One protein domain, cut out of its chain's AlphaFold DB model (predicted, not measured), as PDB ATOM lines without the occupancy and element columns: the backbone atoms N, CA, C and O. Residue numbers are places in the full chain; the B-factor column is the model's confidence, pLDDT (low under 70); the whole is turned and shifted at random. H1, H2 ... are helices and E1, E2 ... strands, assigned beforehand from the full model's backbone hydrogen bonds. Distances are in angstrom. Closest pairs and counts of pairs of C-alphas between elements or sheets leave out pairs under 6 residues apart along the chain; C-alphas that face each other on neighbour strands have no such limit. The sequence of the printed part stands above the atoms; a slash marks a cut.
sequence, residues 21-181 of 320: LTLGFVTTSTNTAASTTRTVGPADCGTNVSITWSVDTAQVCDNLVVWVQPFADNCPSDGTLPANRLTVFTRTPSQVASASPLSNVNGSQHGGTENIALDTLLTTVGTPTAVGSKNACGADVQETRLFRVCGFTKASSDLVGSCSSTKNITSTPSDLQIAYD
ATOM      1  N   LEU A  21      16.654  34.577  39.799       85.50
ATOM      2  CA  LEU A  21      17.706  34.853  40.772       85.50
ATOM      3  C   LEU A  21      18.081  36.315  40.574       85.50
ATOM      4  O   LEU A  21      18.639  36.678  39.543       85.50
ATOM      5  N   THR A  22      17.770  37.147  41.552       87.88
ATOM      6  CA  THR A  22      18.074  38.572  41.533       87.88
ATOM      7  C   THR A  22      19.283  38.835  42.414       87.88
ATOM      8  O   THR A  22      19.313  38.403  43.564       87.88
ATOM      9  N   LEU A  23      20.271  39.549  41.884       87.56
ATOM     10  CA  LEU A  23      21.403  40.073  42.638       87.56
ATOM     11  C   LEU A  23      21.355  41.603  42.640       87.56
ATOM     12  O   LEU A  23      20.823  42.220  41.717       87.56
ATOM     13  N   GLY A  24      21.942  42.221  43.657       85.31
ATOM     14  CA  GLY A  24      22.097  43.669  43.725       85.31
ATOM     15  C   GLY A  24      23.117  44.081  44.775       85.31
ATOM     16  O   GLY A  24      23.607  43.253  45.536       85.31
ATOM     17  N   PHE A  25      23.440  45.368  44.834       83.31
ATOM     18  CA  PHE A  25      24.217  45.927  45.939       83.31
ATOM     19  C   PHE A  25      23.287  46.486  47.013       83.31
ATOM     20  O   PHE A  25      22.212  47.009  46.706       83.31
ATOM     21  N   VAL A  26      23.699  46.395  48.279       77.38
ATOM     22  CA  VAL A  26      22.979  47.064  49.370       77.38
ATOM     23  C   VAL A  26      23.144  48.574  49.204       77.38
ATOM     24  O   VAL A  26      24.254  49.094  49.306       77.38
ATOM     25  N   THR A  27      22.046  49.291  48.987       59.84
ATOM     26  CA  THR A  27      22.004  50.749  49.116       59.84
ATOM     27  C   THR A  27      21.424  51.099  50.486       59.84
ATOM     28  O   THR A  27      20.485  50.467  50.966       59.84
ATOM     29  N   THR A  28      21.993  52.096  51.163       47.53
ATOM     30  CA  THR A  28      21.561  52.534  52.505       47.53
ATOM     31  C   THR A  28      20.181  53.204  52.524       47.53
ATOM     32  O   THR A  28      19.718  53.607  53.589       47.53
ATOM     33  N   SER A  29      19.489  53.303  51.383       40.53
ATOM     34  CA  SER A  29      18.134  53.840  51.284       40.53
ATOM     35  C   SER A  29      17.149  52.768  50.825       40.53
ATOM     36  O   SER A  29      17.294  52.166  49.764       40.53
ATOM     37  N   THR A  30      16.109  52.573  51.628       38.62
ATOM     38  CA  THR A  30      14.936  51.737  51.359       38.62
ATOM     39  C   THR A  30      14.446  51.830  49.908       38.62
ATOM     40  O   THR A  30      14.028  52.898  49.470       38.62
ATOM     41  N   ASN A  31      14.416  50.689  49.212       39.84
ATOM     42  CA  ASN A  31      13.655  50.447  47.980       39.84
ATOM     43  C   ASN A  31      13.815  51.506  46.878       39.84
ATOM     44  O   ASN A  31      12.861  52.178  46.486       39.84
ATOM     45  N   THR A  32      15.008  51.618  46.310       36.75
ATOM     46  CA  THR A  32      15.192  52.248  44.994       36.75
ATOM     47  C   THR A  32      16.162  51.389  44.194       36.75
ATOM     48  O   THR A  32      17.046  50.780  44.793       36.75
ATOM     49  N   ALA A  33      15.920  51.264  42.883       41.53
ATOM     50  CA  ALA A  33      16.596  50.345  41.965       41.53
ATOM     51  C   ALA A  33      18.067  50.114  42.343       41.53
ATOM     52  O   ALA A  33      18.844  51.067  42.406       41.53
ATOM     53  N   ALA A  34      18.426  48.858  42.631       55.19
ATOM     54  CA  ALA A  34      19.804  48.493  42.918       55.19
ATOM     55  C   ALA A  34      20.670  48.979  41.751       55.19
ATOM     56  O   ALA A  34      20.442  48.575  40.610       55.19
ATOM     57  N   SER A  35      21.615  49.883  42.028       66.69
ATOM     58  CA  SER A  35      22.605  50.284  41.031       66.69
ATOM     59  C   SER A  35      23.254  49.019  40.478       66.69
ATOM     60  O   SER A  35      23.689  48.169  41.257       66.69
ATOM     61  N   THR A  36      23.309  48.873  39.154       83.38
ATOM     62  CA  THR A  36      23.999  47.734  38.531       83.38
ATOM     63  C   THR A  36      25.511  47.867  38.665       83.38
ATOM     64  O   THR A  36      26.227  46.887  38.522       83.38
ATOM     65  N   THR A  37      26.012  49.053  39.016       88.38
ATOM     66  CA  THR A  37      27.438  49.311  39.220       88.38
ATOM     67  C   THR A  37      27.715  49.784  40.640       88.38
ATOM     68  O   THR A  37      27.062  50.701  41.146       88.38
ATOM     69  N   ARG A  38      28.720  49.185  41.277       90.69
ATOM     70  CA  ARG A  38      29.330  49.685  42.507       90.69
ATOM     71  C   ARG A  38      30.756  50.129  42.209       90.69
ATOM     72  O   ARG A  38      31.620  49.283  42.000       90.69
ATOM     73  N   THR A  39      30.992  51.435  42.220       90.12
ATOM     74  CA  THR A  39      32.341  52.002  42.126       90.12
ATOM     75  C   THR A  39      32.985  52.029  43.509       90.12
ATOM     76  O   THR A  39      32.319  52.349  44.496       90.12
ATOM     77  N   VAL A  40      34.246  51.615  43.584       88.94
ATOM     78  CA  VAL A  40      35.077  51.592  44.793       88.94
ATOM     79  C   VAL A  40      36.488  52.041  44.444       88.94
ATOM     80  O   VAL A  40      36.970  51.753  43.347       88.94
ATOM     81  N   GLY A  41      37.147  52.710  45.381       87.44
ATOM     82  CA  GLY A  41      38.508  53.204  45.200       87.44
ATOM     83  C   GLY A  41      39.504  52.663  46.224       87.44
ATOM     84  O   GLY A  41      39.186  51.797  47.045       87.44
ATOM     85  N   PRO A  42      40.739  53.185  46.228       84.00
ATOM     86  CA  PRO A  42      41.789  52.808  47.170       84.00
ATOM     87  C   PRO A  42      41.441  53.169  48.621       84.00
ATOM     88  O   PRO A  42      41.944  52.546  49.555       84.00
ATOM     89  N   ALA A  43      40.569  54.159  48.828       84.44
ATOM     90  CA  ALA A  43      40.075  54.529  50.154       84.44
ATOM     91  C   ALA A  43      39.130  53.471  50.757       84.44
ATOM     92  O   ALA A  43      39.054  53.350  51.978       84.44
ATOM     93  N   ASP A  44      38.465  52.662  49.925       85.62
ATOM     94  CA  ASP A  44      37.547  51.597  50.356       85.62
ATOM     95  C   ASP A  44      38.276  50.297  50.734       85.62
ATOM     96  O   ASP A  44      37.674  49.244  50.967       85.62
ATOM     97  N   CYS A  45      39.599  50.325  50.792       83.81
ATOM     98  CA  CYS A  45      40.401  49.144  51.035       83.81
ATOM     99  C   CYS A  45      40.318  48.659  52.478       83.81
ATOM    100  O   CYS A  45      40.367  49.431  53.432       83.81
ATOM    101  N   GLY A  46      40.160  47.343  52.637       82.81
ATOM    102  CA  GLY A  46      39.810  46.736  53.923       82.81
ATOM    103  C   GLY A  46      38.330  46.879  54.297       82.81
ATOM    104  O   GLY A  46      37.927  46.390  55.351       82.81
ATOM    105  N   THR A  47      37.511  47.508  53.445       88.62
ATOM    106  CA  THR A  47      36.052  47.484  53.578       88.62
ATOM    107  C   THR A  47      35.441  46.322  52.790       88.62
ATOM    108  O   THR A  47      36.118  45.607  52.040       88.62
ATOM    109  N   ASN A  48      34.136  46.126  52.984       88.62
ATOM    110  CA  ASN A  48      33.367  45.092  52.313       88.62
ATOM    111  C   ASN A  48      32.392  45.701  51.304       88.62
ATOM    112  O   ASN A  48      31.691  46.665  51.610       88.62
ATOM    113  N   VAL A  49      32.265  45.057  50.147       89.00
ATOM    114  CA  VAL A  49      31.161  45.275  49.211       89.00
ATOM    115  C   VAL A  49      30.044  44.293  49.551       89.00
ATOM    116  O   VAL A  49      30.225  43.080  49.449       89.00
ATOM    117  N   SER A  50      28.887  44.808  49.963       90.00
ATOM    118  CA  SER A  50      27.724  43.983  50.301       90.00
ATOM    119  C   SER A  50      26.848  43.719  49.077       90.00
ATOM    120  O   SER A  50      26.340  44.652  48.451       90.00
ATOM    121  N   ILE A  51      26.623  42.444  48.779       89.06
ATOM    122  CA  ILE A  51      25.716  41.967  47.735       89.06
ATOM    123  C   ILE A  51      24.459  41.411  48.386       89.06
ATOM    124  O   ILE A  51      24.528  40.562  49.274       89.06
ATOM    125  N   THR A  52      23.306  41.849  47.902       89.50
ATOM    126  CA  THR A  52      22.027  41.200  48.156       89.50
ATOM    127  C   THR A  52      21.757  40.149  47.094       89.50
ATOM    128  O   THR A  52      22.092  40.307  45.919       89.50
ATOM    129  N   TRP A  53      21.128  39.061  47.510       89.44
ATOM    130  CA  TRP A  53      20.632  38.040  46.604       89.44
ATOM    131  C   TRP A  53      19.207  37.666  46.991       89.44
ATOM    132  O   TRP A  53      18.847  37.696  48.168       89.44
ATOM    133  N   SER A  54      18.401  37.323  45.995       88.56
ATOM    134  CA  SER A  54      17.049  36.807  46.167       88.56
ATOM    135  C   SER A  54      16.763  35.752  45.108       88.56
ATOM    136  O   SER A  54      17.093  35.944  43.942       88.56
ATOM    137  N   VAL A  55      16.154  34.640  45.500       86.94
ATOM    138  CA  VAL A  55      15.660  33.604  44.597       86.94
ATOM    139  C   VAL A  55      14.149  33.532  44.756       86.94
ATOM    140  O   VAL A  55      13.660  33.262  45.853       86.94
ATOM    141  N   ASP A  56      13.426  33.752  43.662       86.19
ATOM    142  CA  ASP A  56      11.978  33.566  43.592       86.19
ATOM    143  C   ASP A  56      11.693  32.197  42.969       86.19
ATOM    144  O   ASP A  56      11.726  32.014  41.748       86.19
ATOM    145  N   THR A  57      11.527  31.189  43.825       80.00
ATOM    146  CA  THR A  57      11.186  29.830  43.404       80.00
ATOM    147  C   THR A  57      10.577  29.029  44.545       80.00
ATOM    148  O   THR A  57      10.912  29.221  45.707       80.00
ATOM    149  N   ALA A  58       9.711  28.071  44.210       77.31
ATOM    150  CA  ALA A  58       9.102  27.181  45.195       77.31
ATOM    151  C   ALA A  58      10.128  26.252  45.869       77.31
ATOM    152  O   ALA A  58       9.992  25.948  47.051       77.31
ATOM    153  N   GLN A  59      11.146  25.795  45.128       86.38
ATOM    154  CA  GLN A  59      12.191  24.928  45.666       86.38
ATOM    155  C   GLN A  59      13.510  25.081  44.906       86.38
ATOM    156  O   GLN A  59      13.580  24.918  43.684       86.38
ATOM    157  N   VAL A  60      14.582  25.341  45.651       89.38
ATOM    158  CA  VAL A  60      15.960  25.270  45.159       89.38
ATOM    159  C   VAL A  60      16.425  23.814  45.200       89.38
ATOM    160  O   VAL A  60      16.212  23.114  46.187       89.38
ATOM    161  N   CYS A  61      17.041  23.349  44.119       90.81
ATOM    162  CA  CYS A  61      17.379  21.943  43.895       90.81
ATOM    163  C   CYS A  61      18.874  21.657  43.847       90.81
ATOM    164  O   CYS A  61      19.283  20.508  43.986       90.81
ATOM    165  N   ASP A  62      19.681  22.690  43.652       93.25
ATOM    166  CA  ASP A  62      21.135  22.603  43.634       93.25
ATOM    167  C   ASP A  62      21.707  23.758  44.457       93.25
ATOM    168  O   ASP A  62      20.986  24.680  44.846       93.25
ATOM    169  N   ASN A  63      22.998  23.714  44.757       94.25
ATOM    170  CA  ASN A  63      23.621  24.774  45.536       94.25
ATOM    171  C   ASN A  63      23.475  26.126  44.818       94.25
ATOM    172  O   ASN A  63      23.699  26.235  43.613       94.25
ATOM    173  N   LEU A  64      23.121  27.169  45.568       93.56
ATOM    174  CA  LEU A  64      23.245  28.544  45.099       93.56
ATOM    175  C   LEU A  64      24.710  28.951  45.225       93.56
ATOM    176  O   LEU A  64      25.260  28.960  46.327       93.56
ATOM    177  N   VAL A  65      25.327  29.299  44.103       94.75
ATOM    178  CA  VAL A  65      26.707  29.779  44.057       94.75
ATOM    179  C   VAL A  65      26.694  31.203  43.535       94.75
ATOM    180  O   VAL A  65      26.092  31.475  42.499       94.75
ATOM    181  N   VAL A  66      27.382  32.099  44.237       93.62
ATOM    182  CA  VAL A  66      27.645  33.466  43.776       93.62
ATOM    183  C   VAL A  66      29.149  33.670  43.736       93.62
ATOM    184  O   VAL A  66      29.876  33.266  44.649       93.62
ATOM    185  N   TRP A  67      29.633  34.263  42.655       93.88
ATOM    186  CA  TRP A  67      31.048  34.511  42.424       93.88
ATOM    187  C   TRP A  67      31.255  35.826  41.679       93.88
ATOM    188  O   TRP A  67      30.327  36.410  41.121       93.88
ATOM    189  N   VAL A  68      32.500  36.280  41.672       92.50
ATOM    190  CA  VAL A  68      32.958  37.434  40.909       92.50
ATOM    191  C   VAL A  68      34.020  36.991  39.914       92.50
ATOM    192  O   VAL A  68      34.835  36.121  40.219       92.50
ATOM    193  N   GLN A  69      33.993  37.562  38.716       90.88
ATOM    194  CA  GLN A  69      34.900  37.249  37.609       90.88
ATOM    195  C   GLN A  69      35.279  38.530  36.843       90.88
ATOM    196  O   GLN A  69      34.659  39.574  37.073       90.88
ATOM    197  N   PRO A  70      36.269  38.500  35.934       88.69
ATOM    198  CA  PRO A  70      36.554  39.639  35.066       88.69
ATOM    199  C   PRO A  70      35.333  40.010  34.214       88.69
ATOM    200  O   PRO A  70      34.613  39.134  33.738       88.69
ATOM    201  N   PHE A  71      35.099  41.305  33.986       87.00
ATOM    202  CA  PHE A  71      33.884  41.762  33.297       87.00
ATOM    203  C   PHE A  71      33.765  41.324  31.827       87.00
ATOM    204  O   PHE A  71      32.652  41.253  31.299       87.00
ATOM    205  N   ALA A  72      34.895  41.016  31.181       83.75
ATOM    206  CA  ALA A  72      34.947  40.553  29.793       83.75
ATOM    207  C   ALA A  72      34.167  39.243  29.567       83.75
ATOM    208  O   ALA A  72      33.681  39.005  28.462       83.75
ATOM    209  N   ASP A  73      34.011  38.428  30.614       83.94
ATOM    210  CA  ASP A  73      33.303  37.157  30.550       83.94
ATOM    211  C   ASP A  73      31.844  37.318  31.000       83.94
ATOM    212  O   ASP A  73      31.541  37.913  32.040       83.94
ATOM    213  N   ASN A  74      30.912  36.731  30.245       89.25
ATOM    214  CA  ASN A  74      29.509  36.646  30.654       89.25
ATOM    215  C   ASN A  74      29.320  35.615  31.774       89.25
ATOM    216  O   ASN A  74      30.077  34.649  31.878       89.25
ATOM    217  N   CYS A  75      28.274  35.781  32.585       90.69
ATOM    218  CA  CYS A  75      27.890  34.766  33.562       90.69
ATOM    219  C   CYS A  75      27.444  33.482  32.837       90.69
ATOM    220  O   CYS A  75      26.500  33.550  32.040       90.69
ATOM    221  N   PRO A  76      28.067  32.318  33.092       91.06
ATOM    222  CA  PRO A  76      27.640  31.062  32.491       91.06
ATOM    223  C   PRO A  76      26.200  30.698  32.871       91.06
ATOM    224  O   PRO A  76      25.762  30.869  34.012       91.06
ATOM    225  N   SER A  77      25.454  30.182  31.897       88.12
ATOM    226  CA  SER A  77      24.047  29.786  32.055       88.12
ATOM    227  C   SER A  77      23.854  28.301  32.373       88.12
ATOM    228  O   SER A  77      22.738  27.850  32.644       88.12
ATOM    229  N   ASP A  78      24.935  27.527  32.355       86.56
ATOM    230  CA  ASP A  78      24.959  26.087  32.611       86.56
ATOM    231  C   ASP A  78      25.471  25.724  34.015       86.56
ATOM    232  O   ASP A  78      25.445  24.555  34.400       86.56
ATOM    233  N   GLY A  79      25.900  26.726  34.790       82.31
ATOM    234  CA  GLY A  79      26.463  26.549  36.126       82.31
ATOM    235  C   GLY A  79      27.933  26.150  36.135       82.31
ATOM    236  O   GLY A  79      28.479  25.872  37.203       82.31
ATOM    237  N   THR A  80      28.593  26.122  34.972       89.62
ATOM    238  CA  THR A  80      30.043  25.948  34.922       89.62
ATOM    239  C   THR A  80      30.720  27.158  35.555       89.62
ATOM    240  O   THR A  80      30.403  28.309  35.264       89.62
ATOM    241  N   LEU A  81      31.641  26.900  36.481       88.56
ATOM    242  CA  LEU A  81      32.335  27.968  37.185       88.56
ATOM    243  C   LEU A  81      33.659  28.295  36.473       88.56
ATOM    244  O   LEU A  81      34.492  27.394  36.320       88.56
ATOM    245  N   PRO A  82      33.911  29.559  36.088       87.81
ATOM    246  CA  PRO A  82      35.112  29.925  35.342       87.81
ATOM    247  C   PRO A  82      36.372  29.800  36.194       87.81
ATOM    248  O   PRO A  82      36.327  29.994  37.407       87.81
ATOM    249  N   ALA A  83      37.511  29.480  35.579       86.06
ATOM    250  CA  ALA A  83      38.766  29.265  36.303       86.06
ATOM    251  C   ALA A  83      39.262  30.529  37.031       86.06
ATOM    252  O   ALA A  83      39.729  30.433  38.163       86.06
ATOM    253  N   ASN A  84      39.126  31.701  36.405       84.62
ATOM    254  CA  ASN A  84      39.505  32.986  36.990       84.62
ATOM    255  C   ASN A  84      38.304  33.622  37.705       84.62
ATOM    256  O   ASN A  84      37.603  34.460  37.138       84.62
ATOM    257  N   ARG A  85      38.023  33.170  38.930       89.50
ATOM    258  CA  ARG A  85      36.898  33.661  39.733       89.50
ATOM    259  C   ARG A  85      37.247  33.752  41.212       89.50
ATOM    260  O   ARG A  85      38.043  32.965  41.718       89.50
ATOM    261  N   LEU A  86      36.518  34.605  41.919       90.88
ATOM    262  CA  LEU A  86      36.393  34.582  43.370       90.88
ATOM    263  C   LEU A  86      34.994  34.094  43.737       90.88
ATOM    264  O   LEU A  86      34.011  34.784  43.486       90.88
ATOM    265  N   THR A  87      34.877  32.914  44.343       92.00
ATOM    266  CA  THR A  87      33.595  32.471  44.905       92.00
ATOM    267  C   THR A  87      33.288  33.291  46.156       92.00
ATOM    268  O   THR A  87      34.037  33.227  47.126       92.00
ATOM    269  N   VAL A  88      32.184  34.043  46.130       90.81
ATOM    270  CA  VAL A  88      31.709  34.841  47.270       90.81
ATOM    271  C   VAL A  88      31.130  33.908  48.320       90.81
ATOM    272  O   VAL A  88      31.520  33.942  49.481       90.81
ATOM    273  N   PHE A  89      30.211  33.038  47.895       93.81
ATOM    274  CA  PHE A  89      29.607  32.051  48.773       93.81
ATOM    275  C   PHE A  89      29.043  30.859  48.000       93.81
ATOM    276  O   PHE A  89      28.845  30.880  46.783       93.81
ATOM    277  N   THR A  90      28.741  29.802  48.749       95.00
ATOM    278  CA  THR A  90      27.938  28.668  48.297       95.00
ATOM    279  C   THR A  90      26.932  28.327  49.389       95.00
ATOM    280  O   THR A  90      27.324  28.119  50.538       95.00
ATOM    281  N   ARG A  91      25.641  28.297  49.051       93.81
ATOM    282  CA  ARG A  91      24.553  27.924  49.965       93.81
ATOM    283  C   ARG A  91      23.904  26.634  49.488       93.81
ATOM    284  O   ARG A  91      23.535  26.521  48.320       93.81
ATOM    285  N   THR A  92      23.739  25.674  50.390       94.25
ATOM    286  CA  THR A  92      22.965  24.463  50.100       94.25
ATOM    287  C   THR A  92      21.475  24.791  49.983       94.25
ATOM    288  O   THR A  92      21.032  25.791  50.558       94.25
ATOM    289  N   PRO A  93      20.662  23.952  49.313       91.06
ATOM    290  CA  PRO A  93      19.214  24.147  49.249       91.06
ATOM    291  C   PRO A  93      18.563  24.398  50.615       91.06
ATOM    292  O   PRO A  93      17.756  25.312  50.765       91.06
ATOM    293  N   SER A  94      18.977  23.653  51.646       89.25
ATOM    294  CA  SER A  94      18.480  23.835  53.015       89.25
ATOM    295  C   SER A  94      18.863  25.192  53.609       89.25
ATOM    296  O   SER A  94      18.063  25.792  54.321       89.25
ATOM    297  N   GLN A  95      20.065  25.696  53.307       90.44
ATOM    298  CA  GLN A  95      20.503  27.017  53.760       90.44
ATOM    299  C   GLN A  95      19.737  28.140  53.056       90.44
ATOM    300  O   GLN A  95      19.364  29.108  53.717       90.44
ATOM    301  N   VAL A  96      19.461  28.000  51.753       87.31
ATOM    302  CA  VAL A  96      18.632  28.960  51.008       87.31
ATOM    303  C   VAL A  96      17.205  28.975  51.558       87.31
ATOM    304  O   VAL A  96      16.688  30.046  51.857       87.31
ATOM    305  N   ALA A  97      16.610  27.803  51.801       85.12
ATOM    306  CA  ALA A  97      15.271  27.691  52.379       85.12
ATOM    307  C   ALA A  97      15.164  28.320  53.783       85.12
ATOM    308  O   ALA A  97      14.114  28.841  54.150       85.12
ATOM    309  N   SER A  98      16.251  28.286  54.563       83.81
ATOM    310  CA  SER A  98      16.322  28.899  55.898       83.81
ATOM    311  C   SER A  98      16.659  30.396  55.902       83.81
ATOM    312  O   SER A  98      16.616  31.021  56.961       83.81
ATOM    313  N   ALA A  99      17.027  30.971  54.753       82.44
ATOM    314  CA  ALA A  99      17.358  32.386  54.657       82.44
ATOM    315  C   ALA A  99      16.093  33.237  54.862       82.44
ATOM    316  O   ALA A  99      15.024  32.917  54.336       82.44
ATOM    317  N   SER A 100      16.198  34.298  55.668       67.12
ATOM    318  CA  SER A 100      15.046  35.137  56.011       67.12
ATOM    319  C   SER A 100      14.449  35.788  54.755       67.12
ATOM    320  O   SER A 100      15.201  36.305  53.929       67.12
ATOM    321  N   PRO A 101      13.115  35.807  54.592       61.47
ATOM    322  CA  PRO A 101      12.498  36.452  53.442       61.47
ATOM    323  C   PRO A 101      12.794  37.957  53.462       61.47
ATOM    324  O   PRO A 101      12.580  38.633  54.472       61.47
ATOM    325  N   LEU A 102      13.259  38.492  52.332       55.84
ATOM    326  CA  LEU A 102      13.348  39.932  52.102       55.84
ATOM    327  C   LEU A 102      11.914  40.463  51.925       55.84
ATOM    328  O   LEU A 102      11.390  40.477  50.824       55.84
ATOM    329  N   SER A 103      11.259  40.853  53.020       50.94
ATOM    330  CA  SER A 103       9.941  41.519  53.050       50.94
ATOM    331  C   SER A 103       8.779  40.827  52.298       50.94
ATOM    332  O   SER A 103       8.479  41.133  51.154       50.94
ATOM    333  N   ASN A 104       8.025  39.991  53.023       48.00
ATOM    334  CA  ASN A 104       6.553  39.841  53.000       48.00
ATOM    335  C   ASN A 104       5.758  39.904  51.672       48.00
ATOM    336  O   ASN A 104       4.649  40.444  51.667       48.00
ATOM    337  N   VAL A 105       6.202  39.286  50.576       47.16
ATOM    338  CA  VAL A 105       5.306  39.047  49.428       47.16
ATOM    339  C   VAL A 105       5.458  37.610  48.935       47.16
ATOM    340  O   VAL A 105       6.375  37.302  48.192       47.16
ATOM    341  N   ASN A 106       4.514  36.753  49.345       54.16
ATOM    342  CA  ASN A 106       4.372  35.335  48.984       54.16
ATOM    343  C   ASN A 106       5.547  34.436  49.426       54.16
ATOM    344  O   ASN A 106       6.702  34.686  49.123       54.16
ATOM    345  N   GLY A 107       5.248  33.360  50.160       58.47
ATOM    346  CA  GLY A 107       6.219  32.487  50.844       58.47
ATOM    347  C   GLY A 107       7.177  31.656  49.971       58.47
ATOM    348  O   GLY A 107       7.564  30.578  50.406       58.47
ATOM    349  N   SER A 108       7.547  32.134  48.781       67.94
ATOM    350  CA  SER A 108       8.459  31.489  47.821       67.94
ATOM    351  C   SER A 108       9.702  32.334  47.498       67.94
ATOM    352  O   SER A 108      10.460  31.994  46.593       67.94
ATOM    353  N   GLN A 109       9.912  33.455  48.202       79.50
ATOM    354  CA  GLN A 109      11.106  34.288  48.040       79.50
ATOM    355  C   GLN A 109      12.091  34.072  49.188       79.50
ATOM    356  O   GLN A 109      11.769  34.284  50.359       79.50
ATOM    357  N   HIS A 110      13.315  33.693  48.830       83.88
ATOM    358  CA  HIS A 110      14.433  33.512  49.754       83.88
ATOM    359  C   HIS A 110      15.523  34.514  49.424       83.88
ATOM    360  O   HIS A 110      15.880  34.645  48.259       83.88
ATOM    361  N   GLY A 111      16.096  35.188  50.417       86.19
ATOM    362  CA  GLY A 111      17.150  36.155  50.150       86.19
ATOM    363  C   GLY A 111      18.096  36.368  51.312       86.19
ATOM    364  O   GLY A 111      17.879  35.899  52.426       86.19
ATOM    365  N   GLY A 112      19.180  37.079  51.035       86.75
ATOM    366  CA  GLY A 112      20.215  37.351  52.015       86.75
ATOM    367  C   GLY A 112      21.142  38.470  51.577       86.75
ATOM    368  O   GLY A 112      20.999  39.055  50.503       86.75
ATOM    369  N   THR A 113      22.097  38.781  52.446       88.81
ATOM    370  CA  THR A 113      23.179  39.724  52.171       88.81
ATOM    371  C   THR A 113      24.497  39.059  52.504       88.81
ATOM    372  O   THR A 113      24.620  38.414  53.544       88.81
ATOM    373  N   GLU A 114      25.465  39.210  51.614       89.81
ATOM    374  CA  GLU A 114      26.795  38.628  51.730       89.81
ATOM    375  C   GLU A 114      27.836  39.698  51.436       89.81
ATOM    376  O   GLU A 114      27.608  40.603  50.636       89.81
ATOM    377  N   ASN A 115      28.980  39.601  52.098       89.88
ATOM    378  CA  ASN A 115      30.033  40.602  52.023       89.88
ATOM    379  C   ASN A 115      31.224  40.047  51.247       89.88
ATOM    380  O   ASN A 115      31.707  38.956  51.543       89.88
ATOM    381  N   ILE A 116      31.720  40.822  50.288       88.56
ATOM    382  CA  ILE A 116      32.994  40.579  49.616       88.56
ATOM    383  C   ILE A 116      34.024  41.523  50.215       88.56
ATOM    384  O   ILE A 116      33.857  42.737  50.129       88.56
ATOM    385  N   ALA A 117      35.110  40.978  50.750       87.06
ATOM    386  CA  ALA A 117      36.256  41.786  51.135       87.06
ATOM    387  C   ALA A 117      37.002  42.268  49.876       87.06
ATOM    388  O   ALA A 117      37.365  41.464  49.006       87.06
ATOM    389  N   LEU A 118      37.187  43.588  49.749       83.56
ATOM    390  CA  LEU A 118      37.743  44.203  48.536       83.56
ATOM    391  C   LEU A 118      39.188  43.752  48.254       83.56
ATOM    392  O   LEU A 118      39.591  43.598  47.101       83.56
ATOM    393  N   ASP A 119      39.940  43.443  49.309       82.19
ATOM    394  CA  ASP A 119      41.305  42.918  49.228       82.19
ATOM    395  C   ASP A 119      41.403  41.575  48.489       82.19
ATOM    396  O   ASP A 119      42.309  41.316  47.688       82.19
ATOM    397  N   THR A 120      40.429  40.713  48.741       82.38
ATOM    398  CA  THR A 120      40.354  39.360  48.215       82.38
ATOM    399  C   THR A 120      39.916  39.399  46.757       82.38
ATOM    400  O   THR A 120      40.415  38.624  45.938       82.38
ATOM    401  N   LEU A 121      39.038  40.345  46.404       83.50
ATOM    402  CA  LEU A 121      38.605  40.573  45.028       83.50
ATOM    403  C   LEU A 121      39.789  40.905  44.113       83.50
ATOM    404  O   LEU A 121      39.996  40.240  43.095       83.50
ATOM    405  N   LEU A 122      40.597  41.891  44.506       78.19
ATOM    406  CA  LEU A 122      41.708  42.382  43.689       78.19
ATOM    407  C   LEU A 122      42.832  41.353  43.545       78.19
ATOM    408  O   LEU A 122      43.431  41.242  42.477       78.19
ATOM    409  N   THR A 123      43.092  40.572  44.594       74.31
ATOM    410  CA  THR A 123      44.144  39.543  44.588       74.31
ATOM    411  C   THR A 123      43.747  38.260  43.857       74.31
ATOM    412  O   THR A 123      44.623  37.577  43.334       74.31
ATOM    413  N   THR A 124      42.452  37.929  43.803       72.56
ATOM    414  CA  THR A 124      41.974  36.654  43.235       72.56
ATOM    415  C   THR A 124      41.554  36.770  41.770       72.56
ATOM    416  O   THR A 124      41.738  35.822  41.015       72.56
ATOM    417  N   VAL A 125      40.990  37.912  41.353       70.44
ATOM    418  CA  VAL A 125      40.376  38.080  40.017       70.44
ATOM    419  C   VAL A 125      41.204  38.996  39.095       70.44
ATOM    420  O   VAL A 125      40.995  39.029  37.880       70.44
ATOM    421  N   GLY A 126      42.188  39.719  39.646       59.03
ATOM    422  CA  GLY A 126      43.062  40.663  38.941       59.03
ATOM    423  C   GLY A 126      44.159  40.016  38.082       59.03
ATOM    424  O   GLY A 126      45.324  40.214  38.374       59.03
ATOM    425  N   THR A 127      43.759  39.271  37.047       55.03
ATOM    426  CA  THR A 127      44.527  38.716  35.901       55.03
ATOM    427  C   THR A 127      45.839  37.914  36.118       55.03
ATOM    428  O   THR A 127      46.579  38.095  37.079       55.03
ATOM    429  N   PRO A 128      46.173  36.996  35.175       45.88
ATOM    430  CA  PRO A 128      47.183  35.935  35.337       45.88
ATOM    431  C   PRO A 128      48.626  36.325  34.955       45.88
ATOM    432  O   PRO A 128      49.491  35.455  34.867       45.88
ATOM    433  N   THR A 129      48.913  37.600  34.692       40.97
ATOM    434  CA  THR A 129      50.203  38.039  34.124       40.97
ATOM    435  C   THR A 129      50.660  39.372  34.705       40.97
ATOM    436  O   THR A 129      50.769  40.370  34.006       40.97
ATOM    437  N   ALA A 130      50.967  39.375  35.997       35.12
ATOM    438  CA  ALA A 130      52.001  40.226  36.575       35.12
ATOM    439  C   ALA A 130      52.527  39.529  37.834       35.12
ATOM    440  O   ALA A 130      51.828  39.345  38.826       35.12
ATOM    441  N   VAL A 131      53.758  39.043  37.727       37.84
ATOM    442  CA  VAL A 131      54.506  38.382  38.790       37.84
ATOM    443  C   VAL A 131      54.921  39.427  39.821       37.84
ATOM    444  O   VAL A 131      55.586  40.394  39.467       37.84
ATOM    445  N   GLY A 132      54.625  39.165  41.094       40.28
ATOM    446  CA  GLY A 132      55.309  39.797  42.220       40.28
ATOM    447  C   GLY A 132      54.447  40.759  43.035       40.28
ATOM    448  O   GLY A 132      54.024  41.797  42.555       40.28
ATOM    449  N   SER A 133      54.301  40.411  44.314       41.69
ATOM    450  CA  SER A 133      53.860  41.265  45.422       41.69
ATOM    451  C   SER A 133      52.363  41.581  45.522       41.69
ATOM    452  O   SER A 133      51.822  42.497  44.917       41.69
ATOM    453  N   LYS A 134      51.729  40.844  46.445       45.44
ATOM    454  CA  LYS A 134      50.541  41.252  47.200       45.44
ATOM    455  C   LYS A 134      50.679  42.709  47.651       45.44
ATOM    456  O   LYS A 134      51.371  42.956  48.631       45.44
ATOM    457  N   ASN A 135      49.942  43.622  47.041       52.41
ATOM    458  CA  ASN A 135      49.374  44.728  47.794       52.41
ATOM    459  C   ASN A 135      47.864  44.631  47.637       52.41
ATOM    460  O   ASN A 135      47.330  44.716  46.536       52.41
ATOM    461  N   ALA A 136      47.203  44.411  48.770       59.62
ATOM    462  CA  ALA A 136      45.777  44.147  48.944       59.62
ATOM    463  C   ALA A 136      44.845  45.260  48.422       59.62
ATOM    464  O   ALA A 136      43.643  45.144  48.581       59.62
ATOM    465  N   CYS A 137      45.398  46.315  47.824       65.56
ATOM    466  CA  CYS A 137      44.739  47.447  47.177       65.56
ATOM    467  C   CYS A 137      45.810  48.364  46.542       65.56
ATOM    468  O   CYS A 137      45.913  49.550  46.841       65.56
ATOM    469  N   GLY A 138      46.747  47.755  45.809       57.03
ATOM    470  CA  GLY A 138      48.019  48.376  45.430       57.03
ATOM    471  C   GLY A 138      47.935  49.482  44.373       57.03
ATOM    472  O   GLY A 138      47.146  49.401  43.437       57.03
ATOM    473  N   ALA A 139      48.857  50.442  44.505       53.66
ATOM    474  CA  ALA A 139      49.043  51.669  43.722       53.66
ATOM    475  C   ALA A 139      49.424  51.501  42.231       53.66
ATOM    476  O   ALA A 139      49.738  52.480  41.556       53.66
ATOM    477  N   ASP A 140      49.415  50.271  41.714       54.28
ATOM    478  CA  ASP A 140      49.872  49.931  40.357       54.28
ATOM    479  C   ASP A 140      48.715  49.636  39.391       54.28
ATOM    480  O   ASP A 140      48.912  49.140  38.279       54.28
ATOM    481  N   VAL A 141      47.481  49.924  39.800       59.81
ATOM    482  CA  VAL A 141      46.319  49.838  38.919       59.81
ATOM    483  C   VAL A 141      46.135  51.203  38.260       59.81
ATOM    484  O   VAL A 141      45.507  52.085  38.818       59.81
ATOM    485  N   GLN A 142      46.742  51.389  37.088       57.97
ATOM    486  CA  GLN A 142      46.681  52.649  36.326       57.97
ATOM    487  C   GLN A 142      45.371  52.816  35.527       57.97
ATOM    488  O   GLN A 142      45.198  53.805  34.829       57.97
ATOM    489  N   GLU A 143      44.466  51.835  35.578       72.44
ATOM    490  CA  GLU A 143      43.211  51.839  34.819       72.44
ATOM    491  C   GLU A 143      42.071  51.247  35.648       72.44
ATOM    492  O   GLU A 143      42.273  50.292  36.404       72.44
ATOM    493  N   THR A 144      40.856  51.754  35.446       82.19
ATOM    494  CA  THR A 144      39.646  51.218  36.070       82.19
ATOM    495  C   THR A 144      39.460  49.738  35.728       82.19
ATOM    496  O   THR A 144      39.366  49.343  34.564       82.19
ATOM    497  N   ARG A 145      39.366  48.885  36.753       84.88
ATOM    498  CA  ARG A 145      39.114  47.447  36.592       84.88
ATOM    499  C   ARG A 145      37.654  47.133  36.845       84.88
ATOM    500  O   ARG A 145      37.127  47.414  37.917       84.88
ATOM    501  N   LEU A 146      37.022  46.476  35.878       88.75
ATOM    502  CA  LEU A 146      35.637  46.035  35.987       88.75
ATOM    503  C   LEU A 146      35.565  44.546  36.333       88.75
ATOM    504  O   LEU A 146      36.161  43.691  35.666       88.75
ATOM    505  N   PHE A 147      34.769  44.232  37.348       89.75
ATOM    506  CA  PHE A 147      34.468  42.876  37.780       89.75
ATOM    507  C   PHE A 147      32.974  42.619  37.668       89.75
ATOM    508  O   PHE A 147      32.178  43.435  38.119       89.75
ATOM    509  N   ARG A 148      32.578  41.474  37.118       92.00
ATOM    510  CA  ARG A 148      31.172  41.072  37.044       92.00
ATOM    511  C   ARG A 148      30.808  40.167  38.205       92.00
ATOM    512  O   ARG A 148      31.527  39.208  38.493       92.00
ATOM    513  N   VAL A 149      29.669  40.441  38.825       93.00
ATOM    514  CA  VAL A 149      29.066  39.595  39.852       93.00
ATOM    515  C   VAL A 149      28.073  38.652  39.183       93.00
ATOM    516  O   VAL A 149      27.150  39.084  38.497       93.00
ATOM    517  N   CYS A 150      28.256  37.357  39.403       94.06
ATOM    518  CA  CYS A 150      27.440  36.310  38.813       94.06
ATOM    519  C   CYS A 150      26.874  35.389  39.890       94.06
ATOM    520  O   CYS A 150      27.500  35.137  40.920       94.06
ATOM    521  N   GLY A 151      25.694  34.845  39.623       93.81
ATOM    522  CA  GLY A 151      25.059  33.838  40.455       93.81
ATOM    523  C   GLY A 151      24.409  32.753  39.616       93.81
ATOM    524  O   GLY A 151      23.929  33.006  38.509       93.81
ATOM    525  N   PHE A 152      24.382  31.542  40.157       94.62
ATOM    526  CA  PHE A 152      23.741  30.396  39.533       94.62
ATOM    527  C   PHE A 152      23.121  29.478  40.581       94.62
ATOM    528  O   PHE A 152      23.701  29.230  41.640       94.62
ATOM    529  N   THR A 153      21.959  28.928  40.253       93.94
ATOM    530  CA  THR A 153      21.372  27.788  40.955       93.94
ATOM    531  C   THR A 153      20.476  26.995  40.005       93.94
ATOM    532  O   THR A 153      20.211  27.409  38.872       93.94
ATOM    533  N   LYS A 154      19.976  25.852  40.470       92.38
ATOM    534  CA  LYS A 154      18.895  25.125  39.808       92.38
ATOM    535  C   LYS A 154      17.691  25.087  40.720       92.38
ATOM    536  O   LYS A 154      17.833  24.846  41.917       92.38
ATOM    537  N   ALA A 155      16.512  25.253  40.149       89.31
ATOM    538  CA  ALA A 155      15.259  25.158  40.884       89.31
ATOM    539  C   ALA A 155      14.298  24.170  40.231       89.31
ATOM    540  O   ALA A 155      14.473  23.813  39.064       89.31
ATOM    541  N   SER A 156      13.291  23.726  40.983       88.00
ATOM    542  CA  SER A 156      12.246  22.833  40.481       88.00
ATOM    543  C   SER A 156      11.514  23.486  39.312       88.00
ATOM    544  O   SER A 156      10.973  24.577  39.466       88.00
ATOM    545  N   SER A 157      11.451  22.839  38.151       82.44
ATOM    546  CA  SER A 157      10.692  23.351  37.000       82.44
ATOM    547  C   SER A 157       9.239  22.868  36.969       82.44
ATOM    548  O   SER A 157       8.513  23.184  36.029       82.44
ATOM    549  N   ASP A 158       8.830  22.058  37.947       77.44
ATOM    550  CA  ASP A 158       7.485  21.506  38.052       77.44
ATOM    551  C   ASP A 158       6.598  22.312  39.019       77.44
ATOM    552  O   ASP A 158       7.060  23.109  39.833       77.44
ATOM    553  N   LEU A 159       5.283  22.106  38.909       69.38
ATOM    554  CA  LEU A 159       4.279  22.760  39.760       69.38
ATOM    555  C   LEU A 159       4.203  22.159  41.172       69.38
ATOM    556  O   LEU A 159       3.507  22.697  42.027       69.38
ATOM    557  N   VAL A 160       4.868  21.023  41.397       71.94
ATOM    558  CA  VAL A 160       4.822  20.266  42.657       71.94
ATOM    559  C   VAL A 160       5.998  20.644  43.569       71.94
ATOM    560  O   VAL A 160       6.013  20.267  44.737       71.94
ATOM    561  N   GLY A 161       6.966  21.414  43.059       74.44
ATOM    562  CA  GLY A 161       8.153  21.827  43.798       74.44
ATOM    563  C   GLY A 161       9.163  20.695  43.968       74.44
ATOM    564  O   GLY A 161       9.931  20.714  44.916       74.44
ATOM    565  N   SER A 162       9.171  19.677  43.105       81.00
ATOM    566  CA  SER A 162      10.105  18.557  43.221       81.00
ATOM    567  C   SER A 162      11.378  18.800  42.406       81.00
ATOM    568  O   SER A 162      11.363  19.414  41.342       81.00
ATOM    569  N   CYS A 163      12.505  18.251  42.861       86.06
ATOM    570  CA  CYS A 163      13.767  18.307  42.113       86.06
ATOM    571  C   CYS A 163      13.906  17.208  41.052       86.06
ATOM    572  O   CYS A 163      15.014  16.919  40.608       86.06
ATOM    573  N   SER A 164      12.796  16.581  40.649       82.12
ATOM    574  CA  SER A 164      12.792  15.571  39.585       82.12
ATOM    575  C   SER A 164      13.019  16.182  38.199       82.12
ATOM    576  O   SER A 164      13.567  15.529  37.314       82.12
ATOM    577  N   SER A 165      12.625  17.445  38.018       82.62
ATOM    578  CA  SER A 165      12.925  18.263  36.846       82.62
ATOM    579  C   SER A 165      13.421  19.619  37.318       82.62
ATOM    580  O   SER A 165      12.793  20.257  38.162       82.62
ATOM    581  N   THR A 166      14.558  20.056  36.786       85.56
ATOM    582  CA  THR A 166      15.201  21.295  37.222       85.56
ATOM    583  C   THR A 166      15.395  22.266  36.073       85.56
ATOM    584  O   THR A 166      15.717  21.859  34.958       85.56
ATOM    585  N   LYS A 167      15.292  23.558  36.369       88.00
ATOM    586  CA  LYS A 167      15.639  24.655  35.468       88.00
ATOM    587  C   LYS A 167      16.869  25.387  35.999       88.00
ATOM    588  O   LYS A 167      16.959  25.655  37.195       88.00
ATOM    589  N   ASN A 168      17.782  25.737  35.099       89.25
ATOM    590  CA  ASN A 168      18.904  26.620  35.403       89.25
ATOM    591  C   ASN A 168      18.409  28.054  35.610       89.25
ATOM    592  O   ASN A 168      17.647  28.578  34.792       89.25
ATOM    593  N   ILE A 169      18.872  28.691  36.680       87.69
ATOM    594  CA  ILE A 169      18.599  30.092  36.983       87.69
ATOM    595  C   ILE A 169      19.940  30.807  37.138       87.69
ATOM    596  O   ILE A 169      20.728  30.476  38.022       87.69
ATOM    597  N   THR A 170      20.179  31.797  36.282       89.44
ATOM    598  CA  THR A 170      21.341  32.693  36.353       89.44
ATOM    599  C   THR A 170      20.906  34.040  36.914       89.44
ATOM    600  O   THR A 170      19.750  34.437  36.765       89.44
ATOM    601  N   SER A 171      21.832  34.736  37.564       85.94
ATOM    602  CA  SER A 171      21.594  36.045  38.155       85.94
ATOM    603  C   SER A 171      21.157  37.106  37.149       85.94
ATOM    604  O   SER A 171      21.749  37.251  36.079       85.94
ATOM    605  N   THR A 172      20.188  37.913  37.560       84.25
ATOM    606  CA  THR A 172      19.820  39.188  36.947       84.25
ATOM    607  C   THR A 172      20.030  40.328  37.951       84.25
ATOM    608  O   THR A 172      19.742  40.128  39.130       84.25
ATOM    609  N   PRO A 173      20.480  41.515  37.522       85.12
ATOM    610  CA  PRO A 173      20.773  41.881  36.140       85.12
ATOM    611  C   PRO A 173      22.130  41.309  35.677       85.12
ATOM    612  O   PRO A 173      22.977  40.951  36.494       85.12
ATOM    613  N   SER A 174      22.311  41.127  34.365       82.25
ATOM    614  CA  SER A 174      23.500  40.456  33.801       82.25
ATOM    615  C   SER A 174      24.746  41.347  33.740       82.25
ATOM    616  O   SER A 174      25.837  40.849  33.455       82.25
ATOM    617  N   ASP A 175      24.575  42.642  33.991       84.19
ATOM    618  CA  ASP A 175      25.580  43.703  34.009       84.19
ATOM    619  C   ASP A 175      25.950  44.141  35.436       84.19
ATOM    620  O   ASP A 175      26.615  45.159  35.600       84.19
ATOM    621  N   LEU A 176      25.551  43.382  36.468       90.94
ATOM    622  CA  LEU A 176      25.930  43.686  37.847       90.94
ATOM    623  C   LEU A 176      27.460  43.657  37.995       90.94
ATOM    624  O   LEU A 176      28.088  42.607  37.821       90.94
ATOM    625  N   GLN A 177      28.061  44.797  38.327       92.06
ATOM    626  CA  GLN A 177      29.507  44.977  38.294       92.06
ATOM    627  C   GLN A 177      30.069  45.807  39.450       92.06
ATOM    628  O   GLN A 177      29.426  46.707  39.987       92.06
ATOM    629  N   ILE A 178      31.314  45.504  39.805       90.88
ATOM    630  CA  ILE A 178      32.149  46.283  40.717       90.88
ATOM    631  C   ILE A 178      33.222  46.958  39.862       90.88
ATOM    632  O   ILE A 178      33.983  46.269  39.181       90.88
ATOM    633  N   ALA A 179      33.270  48.285  39.887       89.81
ATOM    634  CA  ALA A 179      34.297  49.078  39.227       89.81
ATOM    635  C   ALA A 179      35.325  49.510  40.275       89.81
ATOM    636  O   ALA A 179      34.997  50.266  41.182       89.81
ATOM    637  N   TYR A 180      36.545  48.989  40.181       87.81
ATOM    638  CA  TYR A 180      37.659  49.451  40.998       87.81
ATOM    639  C   TYR A 180      38.415  50.528  40.238       87.81
ATOM    640  O   TYR A 180      39.067  50.219  39.237       87.81
ATOM    641  N   ASP A 181      38.315  51.765  40.708       86.94
ATOM    642  CA  ASP A 181      38.974  52.909  40.097       86.94
ATOM    643  C   ASP A 181      40.014  53.509  41.041       86.94
ATOM    644  O   ASP A 181      39.716  53.878  42.176       86.94
TER     645      ASP A 181
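Overview. This is residues 21 to 181 of the 320 residues of an uncharacterized protein of Aggregicoccus sp. 17bor-14 (UniProt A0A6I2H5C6). The strands curl into a flattened, nearly closed barrel: E6 pairs with E3, E3 with E1, E1 with E8, E8 with E7, E7 with E4 and E4 with E5, and E5 comes back close to E6 without pairing. E9 and E2 extend the wall beside E7 at one end, where the short helix H2 crosses the barrel's end and residues 126 to 144 loop out beyond it; the short helix H1 sits beside E6. The printed part has 161 residues, with named elements in the order E1 E2 E3 E4 E5 H1 E6 H2 E7 E8 E9, two helices and nine strands. The strands make one branched, mixed, strongly twisted sheet; the class is mostly strand, though under half of the residues are in named elements. The whole is compact, with a radius of gyration of the C-alphas of 16.6 A, and elongated, spanning 54 by 35 by 22 A.

Arrangement. E1, residues 21 to 25, is antiparallel to E3, residues 48 to 56, with N 22 and O 54 2.8 A apart. On the other side of E1 is E8, residues 166 to 172, parallel to it, with N 172 and O 21 2.8 A apart. E3 is antiparallel to the edge strand E6, residues 109 to 117; N 49 and O 116 are 2.8 A apart. E7, residues 145 to 156, has E4, residues 64 to 70, on one side and E8 and E9, residues 177 to 180, on the other, each antiparallel; N 67 and O 150, N 167 and O 155, and N 147 and O 178 are 2.9, 2.8 and 2.9 A apart. E4 forms a hairpin with the edge strand E5, residues 86 to 91, with N 68 and O 86 2.8 A apart; E7 and E8 form another. E2, residues 37 to 40, is parallel to E9, with N 38 and O 177 2.9 A apart. The closest C-alphas of E5 and E6, Val 88 and Ile 116, are 6.3 A apart. H1, residues 93 to 97, and H2, residues 118 to 125, are on the same face of the sheet, at heights of 7.1 and 6.9 A. H1 is over none of the strands, but only just: 2 of its C-alphas fall on E4. H2 is only just over E4, with 3 C-alphas on it, and runs across it at 78 degrees on the local plane. In both helices every O i to N i+4 pair is within hydrogen-bond range.

Along the chain. E1 begins at C-alpha 21, (17.706, 34.853, 40.772). E3 is 25.8 A long, E4 20.0 A, E6 26.4 A and E8 18.5 A; E7 is the longest at 36.6 A, from C-alpha 145 at (39.114, 47.447, 36.592). E9 ends at C-alpha 180, (37.659, 49.451, 40.998).

Size, cuts and confidence. The C-alphas farthest apart, Ala 139 and Val 160, are 54.2 A apart. The printed part has no cut. The long links are E1 to E2, E4 to E5, H1 to E6 and H2 to E7. Mean pLDDT of the printed part is 79.1; residues 27 to 35, 100 to 108, 126 to 142 and 159 are under 70.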